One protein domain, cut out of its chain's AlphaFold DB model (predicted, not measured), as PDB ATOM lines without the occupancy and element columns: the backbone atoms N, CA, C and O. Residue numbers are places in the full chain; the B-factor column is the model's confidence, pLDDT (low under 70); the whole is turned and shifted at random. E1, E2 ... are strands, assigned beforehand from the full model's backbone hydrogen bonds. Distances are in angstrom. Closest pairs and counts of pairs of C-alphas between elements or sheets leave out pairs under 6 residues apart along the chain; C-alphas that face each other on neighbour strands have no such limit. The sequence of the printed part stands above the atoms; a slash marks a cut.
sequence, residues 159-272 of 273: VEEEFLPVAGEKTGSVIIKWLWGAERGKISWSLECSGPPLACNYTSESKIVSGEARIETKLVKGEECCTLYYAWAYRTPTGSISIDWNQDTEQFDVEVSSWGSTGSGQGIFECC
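What this domain is: This is residues 159 to 272 of the 273 residues of an uncharacterized protein of Mesotoga sp. BH458_6_3_2_1 (UniProt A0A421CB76). Three sheets are stacked as layers, their strands running along the longest axis: E1 E2 E3 E4 on one side, E5 E6 E9 in the middle and the hairpin E7 E8 over the other face of that middle layer. The printed part has 114 residues with nine named strands, E1 to E9 in order, and no named helix; it is all strand, and each sheet is antiparallel in the order written. It is compact, with a radius of gyration of the C-alphas of 15.1 A, and only just elongated, spanning 47 by 31 by 18 A.

Where its parts are: E1, residues 159 to 163, begins at C-alpha 159 (241.963, 284.648, 266.509). E2 is residues 171 to 178, E3 183 to 194, 33.1 A long, and E4 199 to 208, 31.2 A. E5 is residues 212 to 221, 29.9 A, E6 226 to 235, 30.3 A, E7 240 to 246 and E8 251 to 257. E9, residues 262 to 271, 30.4 A, ends at C-alpha 271 (238.195, 276.137, 236.799).

How they stand to each other: E1 to E4 form a meander, each strand the antiparallel neighbour of the one before; N 161 and O 175 are 2.9 A apart, N 174 and O 187 2.8 A, N 188 and O 205 2.8 A. This twisted sheet is face to face with E5 E6 E9, 8.8 A centre to centre where they face. There N 216 and O 231 are 2.9 A apart, N 232 and O 265 2.8 A. E7 and E8, with N 242 and O 255 at 2.8 A, are face to face with E5 E6 E9 at 8.6 A; the closest C-alphas of E6 and E8, Ala 231 and Phe 252, are 6.3 A apart. E1 and E7 are apart.

The domain as a whole: The C-alphas farthest apart, of Pro 196 and Trp 259, are 49.5 A apart. The printed part has no cut and no long link. Residues 164 to 169 have pLDDT under 70.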
ATOM      1  N   VAL A 159     241.705 283.638 267.541       84.00
ATOM      2  CA  VAL A 159     241.963 284.648 266.509       84.00
ATOM      3  C   VAL A 159     242.082 283.946 265.162       84.00
ATOM      4  O   VAL A 159     242.820 282.971 265.026       84.00
ATOM      5  N   GLU A 160     241.364 284.440 264.161       82.38
ATOM      6  CA  GLU A 160     241.390 283.885 262.810       82.38
ATOM      7  C   GLU A 160     242.285 284.704 261.881       82.38
ATOM      8  O   GLU A 160     242.233 285.935 261.857       82.38
ATOM      9  N   GLU A 161     243.058 284.005 261.054       79.12
ATOM     10  CA  GLU A 161     243.707 284.573 259.877       79.12
ATOM     11  C   GLU A 161     243.201 283.840 258.634       79.12
ATOM     12  O   GLU A 161     243.614 282.718 258.324       79.12
ATOM     13  N   GLU A 162     242.272 284.481 257.927       72.81
ATOM     14  CA  GLU A 162     241.720 283.954 256.685       72.81
ATOM     15  C   GLU A 162     242.619 284.320 255.498       72.81
ATOM     16  O   GLU A 162     242.859 285.492 255.194       72.81
ATOM     17  N   PHE A 163     243.082 283.297 254.783       71.94
ATOM     18  CA  PHE A 163     243.779 283.438 253.514       71.94
ATOM     19  C   PHE A 163     242.812 283.056 252.397       71.94
ATOM     20  O   PHE A 163     242.740 281.904 251.959       71.94
ATOM     21  N   LEU A 164     242.048 284.054 251.952       62.03
ATOM     22  CA  LEU A 164     241.274 283.950 250.724       62.03
ATOM     23  C   LEU A 164     242.227 283.991 249.522       62.03
ATOM     24  O   LEU A 164     243.160 284.800 249.524       62.03
ATOM     25  N   PRO A 165     241.993 283.169 248.487       53.28
ATOM     26  CA  PRO A 165     242.856 283.143 247.319       53.28
ATOM     27  C   PRO A 165     242.981 284.517 246.681       53.28
ATOM     28  O   PRO A 165     241.994 285.227 246.448       53.28
ATOM     29  N   VAL A 166     244.216 284.865 246.332       56.00
ATOM     30  CA  VAL A 166     244.482 285.964 245.410       56.00
ATOM     31  C   VAL A 166     243.887 285.586 244.049       56.00
ATOM     32  O   VAL A 166     243.850 284.413 243.684       56.00
ATOM     33  N   ALA A 167     243.387 286.559 243.282       52.03
ATOM     34  CA  ALA A 167     242.749 286.301 241.988       52.03
ATOM     35  C   ALA A 167     243.611 285.383 241.091       52.03
ATOM     36  O   ALA A 167     244.698 285.772 240.668       52.03
ATOM     37  N   GLY A 168     243.108 284.176 240.806       58.31
ATOM     38  CA  GLY A 168     243.792 283.143 240.016       58.31
ATOM     39  C   GLY A 168     244.310 281.944 240.823       58.31
ATOM     40  O   GLY A 168     244.574 280.898 240.232       58.31
ATOM     41  N   GLU A 169     244.407 282.053 242.149       68.25
ATOM     42  CA  GLU A 169     244.699 280.924 243.035       68.25
ATOM     43  C   GLU A 169     243.426 280.104 243.288       68.25
ATOM     44  O   GLU A 169     242.346 280.647 243.514       68.25
ATOM     45  N   LYS A 170     243.550 278.777 243.235       81.69
ATOM     46  CA  LYS A 170     242.457 277.818 243.475       81.69
ATOM     47  C   LYS A 170     242.673 277.070 244.786       81.69
ATOM     48  O   LYS A 170     242.407 275.877 244.875       81.69
ATOM     49  N   THR A 171     243.207 277.776 245.774       88.19
ATOM     50  CA  THR A 171     243.521 277.260 247.104       88.19
ATOM     51  C   THR A 171     243.041 278.275 248.126       88.19
ATOM     52  O   THR A 171     243.225 279.472 247.932       88.19
ATOM     53  N   GLY A 172     242.435 277.810 249.209       89.56
ATOM     54  CA  GLY A 172     242.091 278.642 250.353       89.56
ATOM     55  C   GLY A 172     242.524 277.977 251.649       89.56
ATOM     56  O   GLY A 172     242.687 276.754 251.716       89.56
ATOM     57  N   SER A 173     242.748 278.791 252.676       92.50
ATOM     58  CA  SER A 173     242.970 278.272 254.020       92.50
ATOM     59  C   SER A 173     242.575 279.256 255.104       92.50
ATOM     60  O   SER A 173     242.722 280.464 254.938       92.50
ATOM     61  N   VAL A 174     242.177 278.717 256.246       92.44
ATOM     62  CA  VAL A 174     241.963 279.450 257.491       92.44
ATOM     63  C   VAL A 174     242.984 278.951 258.496       92.44
ATOM     64  O   VAL A 174     243.046 277.748 258.761       92.44
ATOM     65  N   ILE A 175     243.796 279.860 259.033       93.25
ATOM     66  CA  ILE A 175     244.669 279.562 260.168       93.25
ATOM     67  C   ILE A 175     243.947 280.018 261.431       93.25
ATOM     68  O   ILE A 175     243.581 281.183 261.578       93.25
ATOM     69  N   ILE A 176     243.747 279.072 262.338       92.75
ATOM     70  CA  ILE A 176     243.066 279.254 263.612       92.75
ATOM     71  C   ILE A 176     244.161 279.403 264.663       92.75
ATOM     72  O   ILE A 176     244.965 278.487 264.853       92.75
ATOM     73  N   LYS A 177     244.231 280.550 265.335       91.94
ATOM     74  CA  LYS A 177     245.263 280.854 266.330       91.94
ATOM     75  C   LYS A 177     244.661 281.025 267.711       91.94
ATOM     76  O   LYS A 177     243.538 281.495 267.880       91.94
ATOM     77  N   TRP A 178     245.443 280.675 268.720       90.81
ATOM     78  CA  TRP A 178     245.174 281.122 270.077       90.81
ATOM     79  C   TRP A 178     245.346 282.639 270.189       90.81
ATOM     80  O   TRP A 178     246.034 283.249 269.369       90.81
ATOM     81  N   LEU A 179     244.807 283.243 271.251       88.06
ATOM     82  CA  LEU A 179     245.004 284.673 271.516       88.06
ATOM     83  C   LEU A 179     246.493 285.058 271.597       88.06
ATOM     84  O   LEU A 179     246.878 286.136 271.163       88.06
ATOM     85  N   TRP A 180     247.341 284.149 272.085       87.44
ATOM     86  CA  TRP A 180     248.796 284.327 272.172       87.44
ATOM     87  C   TRP A 180     249.550 284.022 270.866       87.44
ATOM     88  O   TRP A 180     250.775 283.908 270.857       87.44
ATOM     89  N   GLY A 181     248.833 283.851 269.755       87.38
ATOM     90  CA  GLY A 181     249.393 283.786 268.404       87.38
ATOM     91  C   GLY A 181     249.908 282.419 267.949       87.38
ATOM     92  O   GLY A 181     250.200 282.261 266.763       87.38
ATOM     93  N   ALA A 182     250.001 281.421 268.835       88.88
ATOM     94  CA  ALA A 182     250.343 280.059 268.425       88.88
ATOM     95  C   ALA A 182     249.232 279.457 267.544       88.88
ATOM     96  O   ALA A 182     248.045 279.690 267.781       88.88
ATOM     97  N   GLU A 183     249.616 278.674 266.533       92.06
ATOM     98  CA  GLU A 183     248.658 277.956 265.688       92.06
ATOM     99  C   GLU A 183     247.917 276.906 266.525       92.06
ATOM    100  O   GLU A 183     248.529 276.030 267.136       92.06
ATOM    101  N   ARG A 184     246.590 277.020 266.561       91.88
ATOM    102  CA  ARG A 184     245.673 276.065 267.189       91.88
ATOM    103  C   ARG A 184     245.163 275.053 266.173       91.88
ATOM    104  O   ARG A 184     244.928 273.898 266.510       91.88
ATOM    105  N   GLY A 185     244.966 275.486 264.935       94.25
ATOM    106  CA  GLY A 185     244.417 274.656 263.882       94.25
ATOM    107  C   GLY A 185     244.521 275.292 262.510       94.25
ATOM    108  O   GLY A 185     244.860 276.466 262.359       94.25
ATOM    109  N   LYS A 186     244.192 274.497 261.502       95.44
ATOM    110  CA  LYS A 186     244.168 274.913 260.112       95.44
ATOM    111  C   LYS A 186     243.080 274.166 259.361       95.44
ATOM    112  O   LYS A 186     242.910 272.959 259.524       95.44
ATOM    113  N   ILE A 187     242.389 274.896 258.498       96.00
ATOM    114  CA  ILE A 187     241.488 274.345 257.491       96.00
ATOM    115  C   ILE A 187     242.030 274.764 256.130       96.00
ATOM    116  O   ILE A 187     242.372 275.929 255.943       96.00
ATOM    117  N   SER A 188     242.139 273.845 255.178       94.88
ATOM    118  CA  SER A 188     242.615 274.156 253.829       94.88
ATOM    119  C   SER A 188     241.886 273.364 252.764       94.88
ATOM    120  O   SER A 188     241.499 272.221 252.990       94.88
ATOM    121  N   TRP A 189     241.737 273.971 251.591       93.62
ATOM    122  CA  TRP A 189     241.121 273.355 250.426       93.62
ATOM    123  C   TRP A 189     241.781 273.820 249.137       93.62
ATOM    124  O   TRP A 189     242.264 274.950 249.051       93.62
ATOM    125  N   SER A 190     241.777 272.966 248.116       92.50
ATOM    126  CA  SER A 190     242.264 273.322 246.783       92.50
ATOM    127  C   SER A 190     241.489 272.636 245.663       92.50
ATOM    128  O   SER A 190     240.934 271.556 245.851       92.50
ATOM    129  N   LEU A 191     241.481 273.264 244.485       91.94
ATOM    130  CA  LEU A 191     240.982 272.721 243.224       91.94
ATOM    131  C   LEU A 191     242.100 272.754 242.177       91.94
ATOM    132  O   LEU A 191     242.553 273.816 241.748       91.94
ATOM    133  N   GLU A 192     242.499 271.583 241.703       90.19
ATOM    134  CA  GLU A 192     243.472 271.410 240.633       90.19
ATOM    135  C   GLU A 192     242.778 270.953 239.356       90.19
ATOM    136  O   GLU A 192     241.907 270.080 239.389       90.19
ATOM    137  N   CYS A 193     243.195 271.497 238.212       87.44
ATOM    138  CA  CYS A 193     242.695 271.041 236.920       87.44
ATOM    139  C   CYS A 193     243.798 270.890 235.893       87.44
ATOM    140  O   CYS A 193     244.776 271.638 235.894       87.44
ATOM    141  N   SER A 194     243.601 269.955 234.971       86.56
ATOM    142  CA  SER A 194     244.554 269.675 233.905       86.56
ATOM    143  C   SER A 194     243.880 269.172 232.629       86.56
ATOM    144  O   SER A 194     242.804 268.577 232.673       86.56
ATOM    145  N   GLY A 195     244.576 269.379 231.505       76.75
ATOM    146  CA  GLY A 195     244.344 268.697 230.230       76.75
ATOM    147  C   GLY A 195     243.121 269.130 229.413       76.75
ATOM    148  O   GLY A 195     242.210 269.799 229.892       76.75
ATOM    149  N   PRO A 196     243.116 268.692 228.144       79.12
ATOM    150  CA  PRO A 196     241.972 268.039 227.519       79.12
ATOM    151  C   PRO A 196     242.170 266.499 227.489       79.12
ATOM    152  O   PRO A 196     243.222 266.038 227.037       79.12
ATOM    153  N   PRO A 197     241.180 265.681 227.915       79.94
ATOM    154  CA  PRO A 197     239.907 266.091 228.511       79.94
ATOM    155  C   PRO A 197     240.111 266.723 229.893       79.94
ATOM    156  O   PRO A 197     241.042 266.348 230.603       79.94
ATOM    157  N   LEU A 198     239.227 267.656 230.264       85.94
ATOM    158  CA  LEU A 198     239.280 268.348 231.551       85.94
ATOM    159  C   LEU A 198     239.258 267.324 232.697       85.94
ATOM    160  O   LEU A 198     238.276 266.594 232.895       85.94
ATOM    161  N   ALA A 199     240.355 267.256 233.443       87.25
ATOM    162  CA  ALA A 199     240.500 266.476 234.661       87.25
ATOM    163  C   ALA A 199     240.565 267.432 235.847       87.25
ATOM    164  O   ALA A 199     241.280 268.429 235.786       87.25
ATOM    165  N   CYS A 200     239.827 267.117 236.909       90.25
ATOM    166  CA  CYS A 200     239.712 267.960 238.092       90.25
ATOM    167  C   CYS A 200     239.892 267.109 239.334       90.25
ATOM    168  O   CYS A 200     239.292 266.039 239.442       90.25
ATOM    169  N   ASN A 201     240.727 267.592 240.239       91.31
ATOM    170  CA  ASN A 201     240.991 266.984 241.527       91.31
ATOM    171  C   ASN A 201     240.878 268.057 242.606       91.31
ATOM    172  O   ASN A 201     241.101 269.233 242.331       91.31
ATOM    173  N   TYR A 202     240.539 267.664 243.824       93.38
ATOM    174  CA  TYR A 202     240.498 268.590 244.945       93.38
ATOM    175  C   TYR A 202     241.132 267.959 246.177       93.38
ATOM    176  O   TYR A 202     241.210 266.736 246.299       93.38
ATOM    177  N   THR A 203     241.584 268.814 247.086       94.56
ATOM    178  CA  THR A 203     242.013 268.407 248.425       94.56
ATOM    179  C   THR A 203     241.282 269.247 249.456       94.56
ATOM    180  O   THR A 203     240.940 270.401 249.189       94.56
ATOM    181  N   SER A 204     241.003 268.659 250.613       95.38
ATOM    182  CA  SER A 204     240.408 269.351 251.750       95.38
ATOM    183  C   SER A 204     240.886 268.695 253.034       95.38
ATOM    184  O   SER A 204     240.768 267.480 253.183       95.38
ATOM    185  N   GLU A 205     241.415 269.493 253.951       96.38
ATOM    186  CA  GLU A 205     241.948 269.034 255.230       96.38
ATOM    187  C   GLU A 205     241.534 270.012 256.326       96.38
ATOM    188  O   GLU A 205     241.561 271.229 256.126       96.38
ATOM    189  N   SER A 206     241.168 269.485 257.490       96.25
ATOM    190  CA  SER A 206     240.904 270.275 258.687       96.25
ATOM    191  C   SER A 206     241.548 269.622 259.901       96.25
ATOM    192  O   SER A 206     241.551 268.401 260.056       96.25
ATOM    193  N   LYS A 207     242.119 270.455 260.767       95.25
ATOM    194  CA  LYS A 207     242.645 270.049 262.067       95.25
ATOM    195  C   LYS A 207     242.537 271.213 263.036       95.25
ATOM    196  O   LYS A 207     242.853 272.343 262.677       95.25
ATOM    197  N   ILE A 208     242.168 270.928 264.274       93.50
ATOM    198  CA  ILE A 208     242.260 271.870 265.384       93.50
ATOM    199  C   ILE A 208     242.652 271.107 266.644       93.50
ATOM    200  O   ILE A 208     242.357 269.923 266.776       93.50
ATOM    201  N   VAL A 209     243.370 271.775 267.534       91.00
ATOM    202  CA  VAL A 209     243.667 271.293 268.878       91.00
ATOM    203  C   VAL A 209     242.600 271.829 269.826       91.00
ATOM    204  O   VAL A 209     242.357 273.041 269.840       91.00
ATOM    205  N   SER A 210     242.018 270.940 270.640       87.75
ATOM    206  CA  SER A 210     240.986 271.266 271.630       87.75
ATOM    207  C   SER A 210     239.775 271.936 270.967       87.75
ATOM    208  O   SER A 210     239.671 273.162 270.908       87.75
ATOM    209  N   GLY A 211     238.858 271.131 270.433       91.31
ATOM    210  CA  GLY A 211     237.685 271.578 269.679       91.31
ATOM    211  C   GLY A 211     237.491 270.788 268.392       91.31
ATOM    212  O   GLY A 211     238.135 269.766 268.169       91.31
ATOM    213  N   GLU A 212     236.636 271.299 267.514       94.25
ATOM    214  CA  GLU A 212     236.329 270.655 266.237       94.25
ATOM    215  C   GLU A 212     236.526 271.640 265.083       94.25
ATOM    216  O   GLU A 212     236.159 272.812 265.173       94.25
ATOM    217  N   ALA A 213     237.122 271.166 263.990       95.75
ATOM    218  CA  ALA A 213     237.233 271.894 262.736       95.75
ATOM    219  C   ALA A 213     236.850 270.964 261.591       95.75
ATOM    220  O   ALA A 213     237.402 269.867 261.457       95.75
ATOM    221  N   ARG A 214     235.936 271.421 260.742       97.06
ATOM    222  CA  ARG A 214     235.350 270.621 259.671       97.06
ATOM    223  C   ARG A 214     235.358 271.386 258.361       97.06
ATOM    224  O   ARG A 214     235.166 272.601 258.330       97.06
ATOM    225  N   ILE A 215     235.560 270.648 257.278       96.81
ATOM    226  CA  ILE A 215     235.405 271.141 255.918       96.81
ATOM    227  C   ILE A 215     234.653 270.116 255.084       96.81
ATOM    228  O   ILE A 215     234.993 268.937 255.082       96.81
ATOM    229  N   GLU A 216     233.648 270.586 254.358       97.50
ATOM    230  CA  GLU A 216     232.922 269.804 253.368       97.50
ATOM    231  C   GLU A 216     233.119 270.423 251.991       97.50
ATOM    232  O   GLU A 216     233.217 271.644 251.826       97.50
ATOM    233  N   THR A 217     233.192 269.562 250.983       95.44
ATOM    234  CA  THR A 217     233.415 269.975 249.601       95.44
ATOM    235  C   THR A 217     232.516 269.207 248.650       95.44
ATOM    236  O   THR A 217     232.185 268.041 248.863       95.44
ATOM    237  N   LYS A 218     232.119 269.869 247.563       95.38
ATOM    238  CA  LYS A 218     231.348 269.250 246.489       95.38
ATOM    239  C   LYS A 218     231.882 269.684 245.135       95.38
ATOM    240  O   LYS A 218     231.811 270.856 244.775       95.38
ATOM    241  N   LEU A 219     232.393 268.721 244.375       93.75
ATOM    242  CA  LEU A 219     232.849 268.939 243.008       93.75
ATOM    243  C   LEU A 219     231.705 268.693 242.018       93.75
ATOM    244  O   LEU A 219     231.152 267.595 241.953       93.75
ATOM    245  N   VAL A 220     231.400 269.697 241.200       92.19
ATOM    246  CA  VAL A 220     230.500 269.601 240.048       92.19
ATOM    247  C   VAL A 220     231.334 269.726 238.778       92.19
ATOM    248  O   VAL A 220     232.040 270.712 238.571       92.19
ATOM    249  N   LYS A 221     231.280 268.697 237.928       88.00
ATOM    250  CA  LYS A 221     232.031 268.640 236.672       88.00
ATOM    251  C   LYS A 221     231.107 268.913 235.487       88.00
ATOM    252  O   LYS A 221     230.221 268.107 235.209       88.00
ATOM    253  N   GLY A 222     231.345 270.019 234.789       83.88
ATOM    254  CA  GLY A 222     230.771 270.311 233.478       83.88
ATOM    255  C   GLY A 222     231.651 269.807 232.330       83.88
ATOM    256  O   GLY A 222     232.710 269.214 232.545       83.88
ATOM    257  N   GLU A 223     231.213 270.053 231.094       80.56
ATOM    258  CA  GLU A 223     232.002 269.731 229.893       80.56
ATOM    259  C   GLU A 223     233.234 270.637 229.758       80.56
ATOM    260  O   GLU A 223     234.311 270.168 229.392       80.56
ATOM    261  N   GLU A 224     233.080 271.918 230.107       84.75
ATOM    262  CA  GLU A 224     234.105 272.952 229.928       84.75
ATOM    263  C   GLU A 224     234.664 273.494 231.246       84.75
ATOM    264  O   GLU A 224     235.703 274.131 231.233       84.75
ATOM    265  N   CYS A 225     234.031 273.239 232.392       89.38
ATOM    266  CA  CYS A 225     234.480 273.785 233.672       89.38
ATOM    267  C   CYS A 225     234.300 272.788 234.815       89.38
ATOM    268  O   CYS A 225     233.430 271.916 234.781       89.38
ATOM    269  N   CYS A 226     235.096 272.962 235.863       90.81
ATOM    270  CA  CYS A 226     234.896 272.327 237.155       90.81
ATOM    271  C   CYS A 226     234.622 273.373 238.219       90.81
ATOM    272  O   CYS A 226     235.357 274.356 238.325       90.81
ATOM    273  N   THR A 227     233.604 273.106 239.027       92.00
ATOM    274  CA  THR A 227     233.174 273.975 240.115       92.00
ATOM    275  C   THR A 227     233.304 273.213 241.425       92.00
ATOM    276  O   THR A 227     232.675 272.171 241.605       92.00
ATOM    277  N   LEU A 228     234.151 273.702 242.328       93.31
ATOM    278  CA  LEU A 228     234.292 273.186 243.686       93.31
ATOM    279  C   LEU A 228     233.562 274.123 244.641       93.31
ATOM    280  O   LEU A 228     234.003 275.248 244.863       93.31
ATOM    281  N   TYR A 229     232.476 273.639 245.223       94.75
ATOM    282  CA  TYR A 229     231.831 274.279 246.360       94.75
ATOM    283  C   TYR A 229     232.541 273.824 247.627       94.75
ATOM    284  O   TYR A 229     232.871 272.641 247.754       94.75
ATOM    285  N   TYR A 230     232.747 274.737 248.568       94.75
ATOM    286  CA  TYR A 230     233.306 274.409 249.872       94.75
ATOM    287  C   TYR A 230     232.561 275.142 250.981       94.75
ATOM    288  O   TYR A 230     232.100 276.270 250.795       94.75
ATOM    289  N   ALA A 231     232.504 274.510 252.144       96.12
ATOM    290  CA  ALA A 231     232.096 275.130 253.391       96.12
ATOM    291  C   ALA A 231     232.959 274.603 254.527       96.12
ATOM    292  O   ALA A 231     233.306 273.423 254.565       96.12
ATOM    293  N   TRP A 232     233.321 275.487 255.443       95.50
ATOM    294  CA  TRP A 232     234.134 275.169 256.601       95.50
ATOM    295  C   TRP A 232     233.537 275.792 257.854       95.50
ATOM    296  O   TRP A 232     232.877 276.832 257.801       95.50
ATOM    297  N   ALA A 233     233.800 275.156 258.986       95.62
ATOM    298  CA  ALA A 233     233.480 275.689 260.296       95.62
ATOM    299  C   ALA A 233     234.477 275.178 261.333       95.62
ATOM    300  O   ALA A 233     235.082 274.115 261.164       95.62
ATOM    301  N   TYR A 234     234.630 275.924 262.418       94.81
ATOM    302  CA  TYR A 234     235.310 275.454 263.614       94.81
ATOM    303  C   TYR A 234     234.592 275.935 264.877       94.81
ATOM    304  O   TYR A 234     233.883 276.946 264.872       94.81
ATOM    305  N   ARG A 235     234.834 275.222 265.973       92.69
ATOM    306  CA  ARG A 235     234.380 275.567 267.320       92.69
ATOM    307  C   ARG A 235     235.446 275.230 268.358       92.69
ATOM    308  O   ARG A 235     236.251 274.317 268.168       92.69
ATOM    309  N   THR A 236     235.427 275.948 269.476       91.19
ATOM    310  CA  THR A 236     236.083 275.511 270.721       91.19
ATOM    311  C   THR A 236     235.405 274.232 271.287       91.19
ATOM    312  O   THR A 236     234.379 273.830 270.738       91.19
ATOM    313  N   PRO A 237     235.947 273.563 272.333       88.44
ATOM    314  CA  PRO A 237     235.564 272.216 272.830       88.44
ATOM    315  C   PRO A 237     234.126 271.956 273.297       88.44
ATOM    316  O   PRO A 237     233.898 271.060 274.098       88.44
ATOM    317  N   THR A 238     233.155 272.756 272.880       88.56
ATOM    318  CA  THR A 238     231.763 272.631 273.300       88.56
ATOM    319  C   THR A 238     230.831 272.969 272.140       88.56
ATOM    320  O   THR A 238     231.183 273.836 271.337       88.56
ATOM    321  N   GLY A 239     229.652 272.355 272.062       90.25
ATOM    322  CA  GLY A 239     228.676 272.631 271.009       90.25
ATOM    323  C   GLY A 239     228.828 271.716 269.793       90.25
ATOM    324  O   GLY A 239     229.197 270.552 269.917       90.25
ATOM    325  N   SER A 240     228.491 272.215 268.601       92.75
ATOM    326  CA  SER A 240     228.344 271.358 267.416       92.75
ATOM    327  C   SER A 240     228.625 272.064 266.095       92.75
ATOM    328  O   SER A 240     228.396 273.269 265.962       92.75
ATOM    329  N   ILE A 241     229.026 271.279 265.089       95.69
ATOM    330  CA  ILE A 241     229.115 271.689 263.683       95.69
ATOM    331  C   ILE A 241     228.196 270.811 262.820       95.69
ATOM    332  O   ILE A 241     228.338 269.587 262.804       95.69
ATOM    333  N   SER A 242     227.313 271.438 262.036       96.69
ATOM    334  CA  SER A 242     226.604 270.809 260.913       96.69
ATOM    335  C   SER A 242     226.938 271.541 259.619       96.69
ATOM    336  O   SER A 242     226.864 272.768 259.552       96.69
ATOM    337  N   ILE A 243     227.335 270.788 258.595       97.31
ATOM    338  CA  ILE A 243     227.593 271.308 257.252       97.31
ATOM    339  C   ILE A 243     226.915 270.359 256.273       97.31
ATOM    340  O   ILE A 243     227.384 269.237 256.068       97.31
ATOM    341  N   ASP A 244     225.820 270.810 255.673       97.19
ATOM    342  CA  ASP A 244     224.961 269.973 254.842       97.19
ATOM    343  C   ASP A 244     224.751 270.598 253.464       97.19
ATOM    344  O   ASP A 244     224.538 271.800 253.319       97.19
ATOM    345  N   TRP A 245     224.825 269.779 252.412       97.00
ATOM    346  CA  TRP A 245     224.562 270.257 251.057       97.00
ATOM    347  C   TRP A 245     223.061 270.407 250.812       97.00
ATOM    348  O   TRP A 245     222.326 269.414 250.775       97.00
ATOM    349  N   ASN A 246     222.631 271.623 250.502       94.94
ATOM    350  CA  ASN A 246     221.266 271.918 250.113       94.94
ATOM    351  C   ASN A 246     221.091 271.749 248.594       94.94
ATOM    352  O   ASN A 246     221.681 272.465 247.781       94.94
ATOM    353  N   GLN A 247     220.287 270.762 248.190       92.19
ATOM    354  CA  GLN A 247     220.037 270.485 246.770       92.19
ATOM    355  C   GLN A 247     219.180 271.552 246.083       92.19
ATOM    356  O   GLN A 247     219.312 271.710 244.873       92.19
ATOM    357  N   ASP A 248     218.347 272.283 246.824       92.88
ATOM    358  CA  ASP A 248     217.431 273.274 246.255       92.88
ATOM    359  C   ASP A 248     218.134 274.609 245.971       92.88
ATOM    360  O   ASP A 248     217.784 275.307 245.018       92.88
ATOM    361  N   THR A 249     219.125 274.973 246.791       91.50
ATOM    362  CA  THR A 249     219.879 276.235 246.663       91.50
ATOM    363  C   THR A 249     221.252 276.069 246.016       91.50
ATOM    364  O   THR A 249     221.877 277.070 245.670       91.50
ATOM    365  N   GLU A 250     221.717 274.828 245.853       91.06
ATOM    366  CA  GLU A 250     223.075 274.488 245.417       91.06
ATOM    367  C   GLU A 250     224.170 275.165 246.265       91.06
ATOM    368  O   GLU A 250     225.191 275.634 245.754       91.06
ATOM    369  N   GLN A 251     223.943 275.232 247.578       92.44
ATOM    370  CA  GLN A 251     224.861 275.804 248.566       92.44
ATOM    371  C   GLN A 251     224.936 274.916 249.809       92.44
ATOM    372  O   GLN A 251     224.146 273.986 249.974       92.44
ATOM    373  N   PHE A 252     225.909 275.186 250.678       96.25
ATOM    374  CA  PHE A 252     225.988 274.528 251.976       96.25
ATOM    375  C   PHE A 252     225.182 275.309 253.015       96.25
ATOM    376  O   PHE A 252     225.358 276.521 253.171       96.25
ATOM    377  N   ASP A 253     224.347 274.589 253.756       95.94
ATOM    378  CA  ASP A 253     223.763 275.061 255.003       95.94
ATOM    379  C   ASP A 253     224.786 274.792 256.115       95.94
ATOM    380  O   ASP A 253     225.207 273.651 256.325       95.94
ATOM    381  N   VAL A 254     225.250 275.860 256.770       95.62
ATOM    382  CA  VAL A 254     226.286 275.799 257.810       95.62
ATOM    383  C   VAL A 254     225.692 276.255 259.132       95.62
ATOM    384  O   VAL A 254     225.280 277.407 259.269       95.62
ATOM    385  N   GLU A 255     225.691 275.357 260.109       95.06
ATOM    386  CA  GLU A 255     225.276 275.629 261.479       95.06
ATOM    387  C   GLU A 255     226.441 275.335 262.422       95.06
ATOM    388  O   GLU A 255     226.985 274.229 262.447       95.06
ATOM    389  N   VAL A 256     226.836 276.334 263.209       93.50
ATOM    390  CA  VAL A 256     227.894 276.198 264.209       93.50
ATOM    391  C   VAL A 256     227.430 276.784 265.532       93.50
ATOM    392  O   VAL A 256     226.810 277.848 265.575       93.50
ATOM    393  N   SER A 257     227.722 276.077 266.619       91.00
ATOM    394  CA  SER A 257     227.471 276.542 267.978       91.00
ATOM    395  C   SER A 257     228.649 276.215 268.886       91.00
ATOM    396  O   SER A 257     229.323 275.201 268.708       91.00
ATOM    397  N   SER A 258     228.901 277.094 269.854       89.56
ATOM    398  CA  SER A 258     229.833 276.863 270.953       89.56
ATOM    399  C   SER A 258     229.529 277.804 272.115       89.56
ATOM    400  O   SER A 258     228.895 278.849 271.946       89.56
ATOM    401  N   TRP A 259     230.028 277.444 273.293       88.75
ATOM    402  CA  TRP A 259     230.093 278.309 274.466       88.75
ATOM    403  C   TRP A 259     231.377 279.157 274.514       88.75
ATOM    404  O   TRP A 259     231.541 279.956 275.433       88.75
ATOM    405  N   GLY A 260     232.259 279.018 273.517       88.25
ATOM    406  CA  GLY A 260     233.369 279.930 273.218       88.25
ATOM    407  C   GLY A 260     233.338 280.400 271.759       88.25
ATOM    408  O   GLY A 260     232.282 280.427 271.129       88.25
ATOM    409  N   SER A 261     234.494 280.776 271.211       89.12
ATOM    410  CA  SER A 261     234.598 281.247 269.826       89.12
ATOM    411  C   SER A 261     234.196 280.187 268.796       89.12
ATOM    412  O   SER A 261     234.460 278.990 268.942       89.12
ATOM    413  N   THR A 262     233.593 280.665 267.712       91.44
ATOM    414  CA  THR A 262     233.273 279.887 266.515       91.44
ATOM    415  C   THR A 262     233.636 280.701 265.287       91.44
ATOM    416  O   THR A 262     233.691 281.930 265.354       91.44
ATOM    417  N   GLY A 263     233.834 280.018 264.168       90.31
ATOM    418  CA  GLY A 263     233.962 280.657 262.868       90.31
ATOM    419  C   GLY A 263     233.457 279.733 261.778       90.31
ATOM    420  O   GLY A 263     233.459 278.509 261.923       90.31
ATOM    421  N   SER A 264     232.980 280.321 260.687       93.12
ATOM    422  CA  SER A 264     232.522 279.572 259.524       93.12
ATOM    423  C   SER A 264     232.630 280.400 258.254       93.12
ATOM    424  O   SER A 264     232.612 281.631 258.282       93.12
ATOM    425  N   GLY A 265     232.708 279.707 257.126       91.06
ATOM    426  CA  GLY A 265     232.748 280.330 255.817       91.06
ATOM    427  C   GLY A 265     232.405 279.339 254.721       91.06
ATOM    428  O   GLY A 265     232.445 278.124 254.899       91.06
ATOM    429  N   GLN A 266     232.049 279.868 253.559       92.75
ATOM    430  CA  GLN A 266     231.755 279.063 252.382       92.75
ATOM    431  C   GLN A 266     232.077 279.833 251.108       92.75
ATOM    432  O   GLN A 266     232.155 281.064 251.108       92.75
ATOM    433  N   GLY A 267     232.266 279.106 250.014       91.00
ATOM    434  CA  GLY A 267     232.585 279.709 248.733       91.00
ATOM    435  C   GLY A 267     232.667 278.708 247.594       91.00
ATOM    436  O   GLY A 267     232.287 277.541 247.714       91.00
ATOM    437  N   ILE A 268     233.138 279.210 246.456       91.00
ATOM    438  CA  ILE A 268     233.184 278.478 245.195       91.00
ATOM    439  C   ILE A 268     234.526 278.748 244.515       91.00
ATOM    440  O   ILE A 268     234.954 279.900 244.420       91.00
ATOM    441  N   PHE A 269     235.159 277.696 243.996       89.69
ATOM    442  CA  PHE A 269     236.219 277.803 242.999       89.69
ATOM    443  C   PHE A 269     235.749 277.286 241.659       89.69
ATOM    444  O   PHE A 269     235.200 276.193 241.560       89.69
ATOM    445  N   GLU A 270     236.043 278.054 240.620       89.12
ATOM    446  CA  GLU A 270     235.791 277.660 239.247       89.12
ATOM    447  C   GLU A 270     237.098 277.479 238.497       89.12
ATOM    448  O   GLU A 270     238.105 278.168 238.697       89.12
ATOM    449  N   CYS A 271     237.072 276.505 237.609       85.00
ATOM    450  CA  CYS A 271     238.195 276.137 236.799       85.00
ATOM    451  C   CYS A 271     237.725 275.811 235.388       85.00
ATOM    452  O   CYS A 271     237.244 274.710 235.130       85.00
ATOM    453  N   CYS A 272     237.902 276.780 234.499       84.69
ATOM    454  CA  CYS A 272     237.619 276.675 233.076       84.69
ATOM    455  C   CYS A 272     238.947 276.810 232.295       84.69
ATOM    456  O   CYS A 272     239.772 277.639 232.700       84.69
TER     457      CYS A 272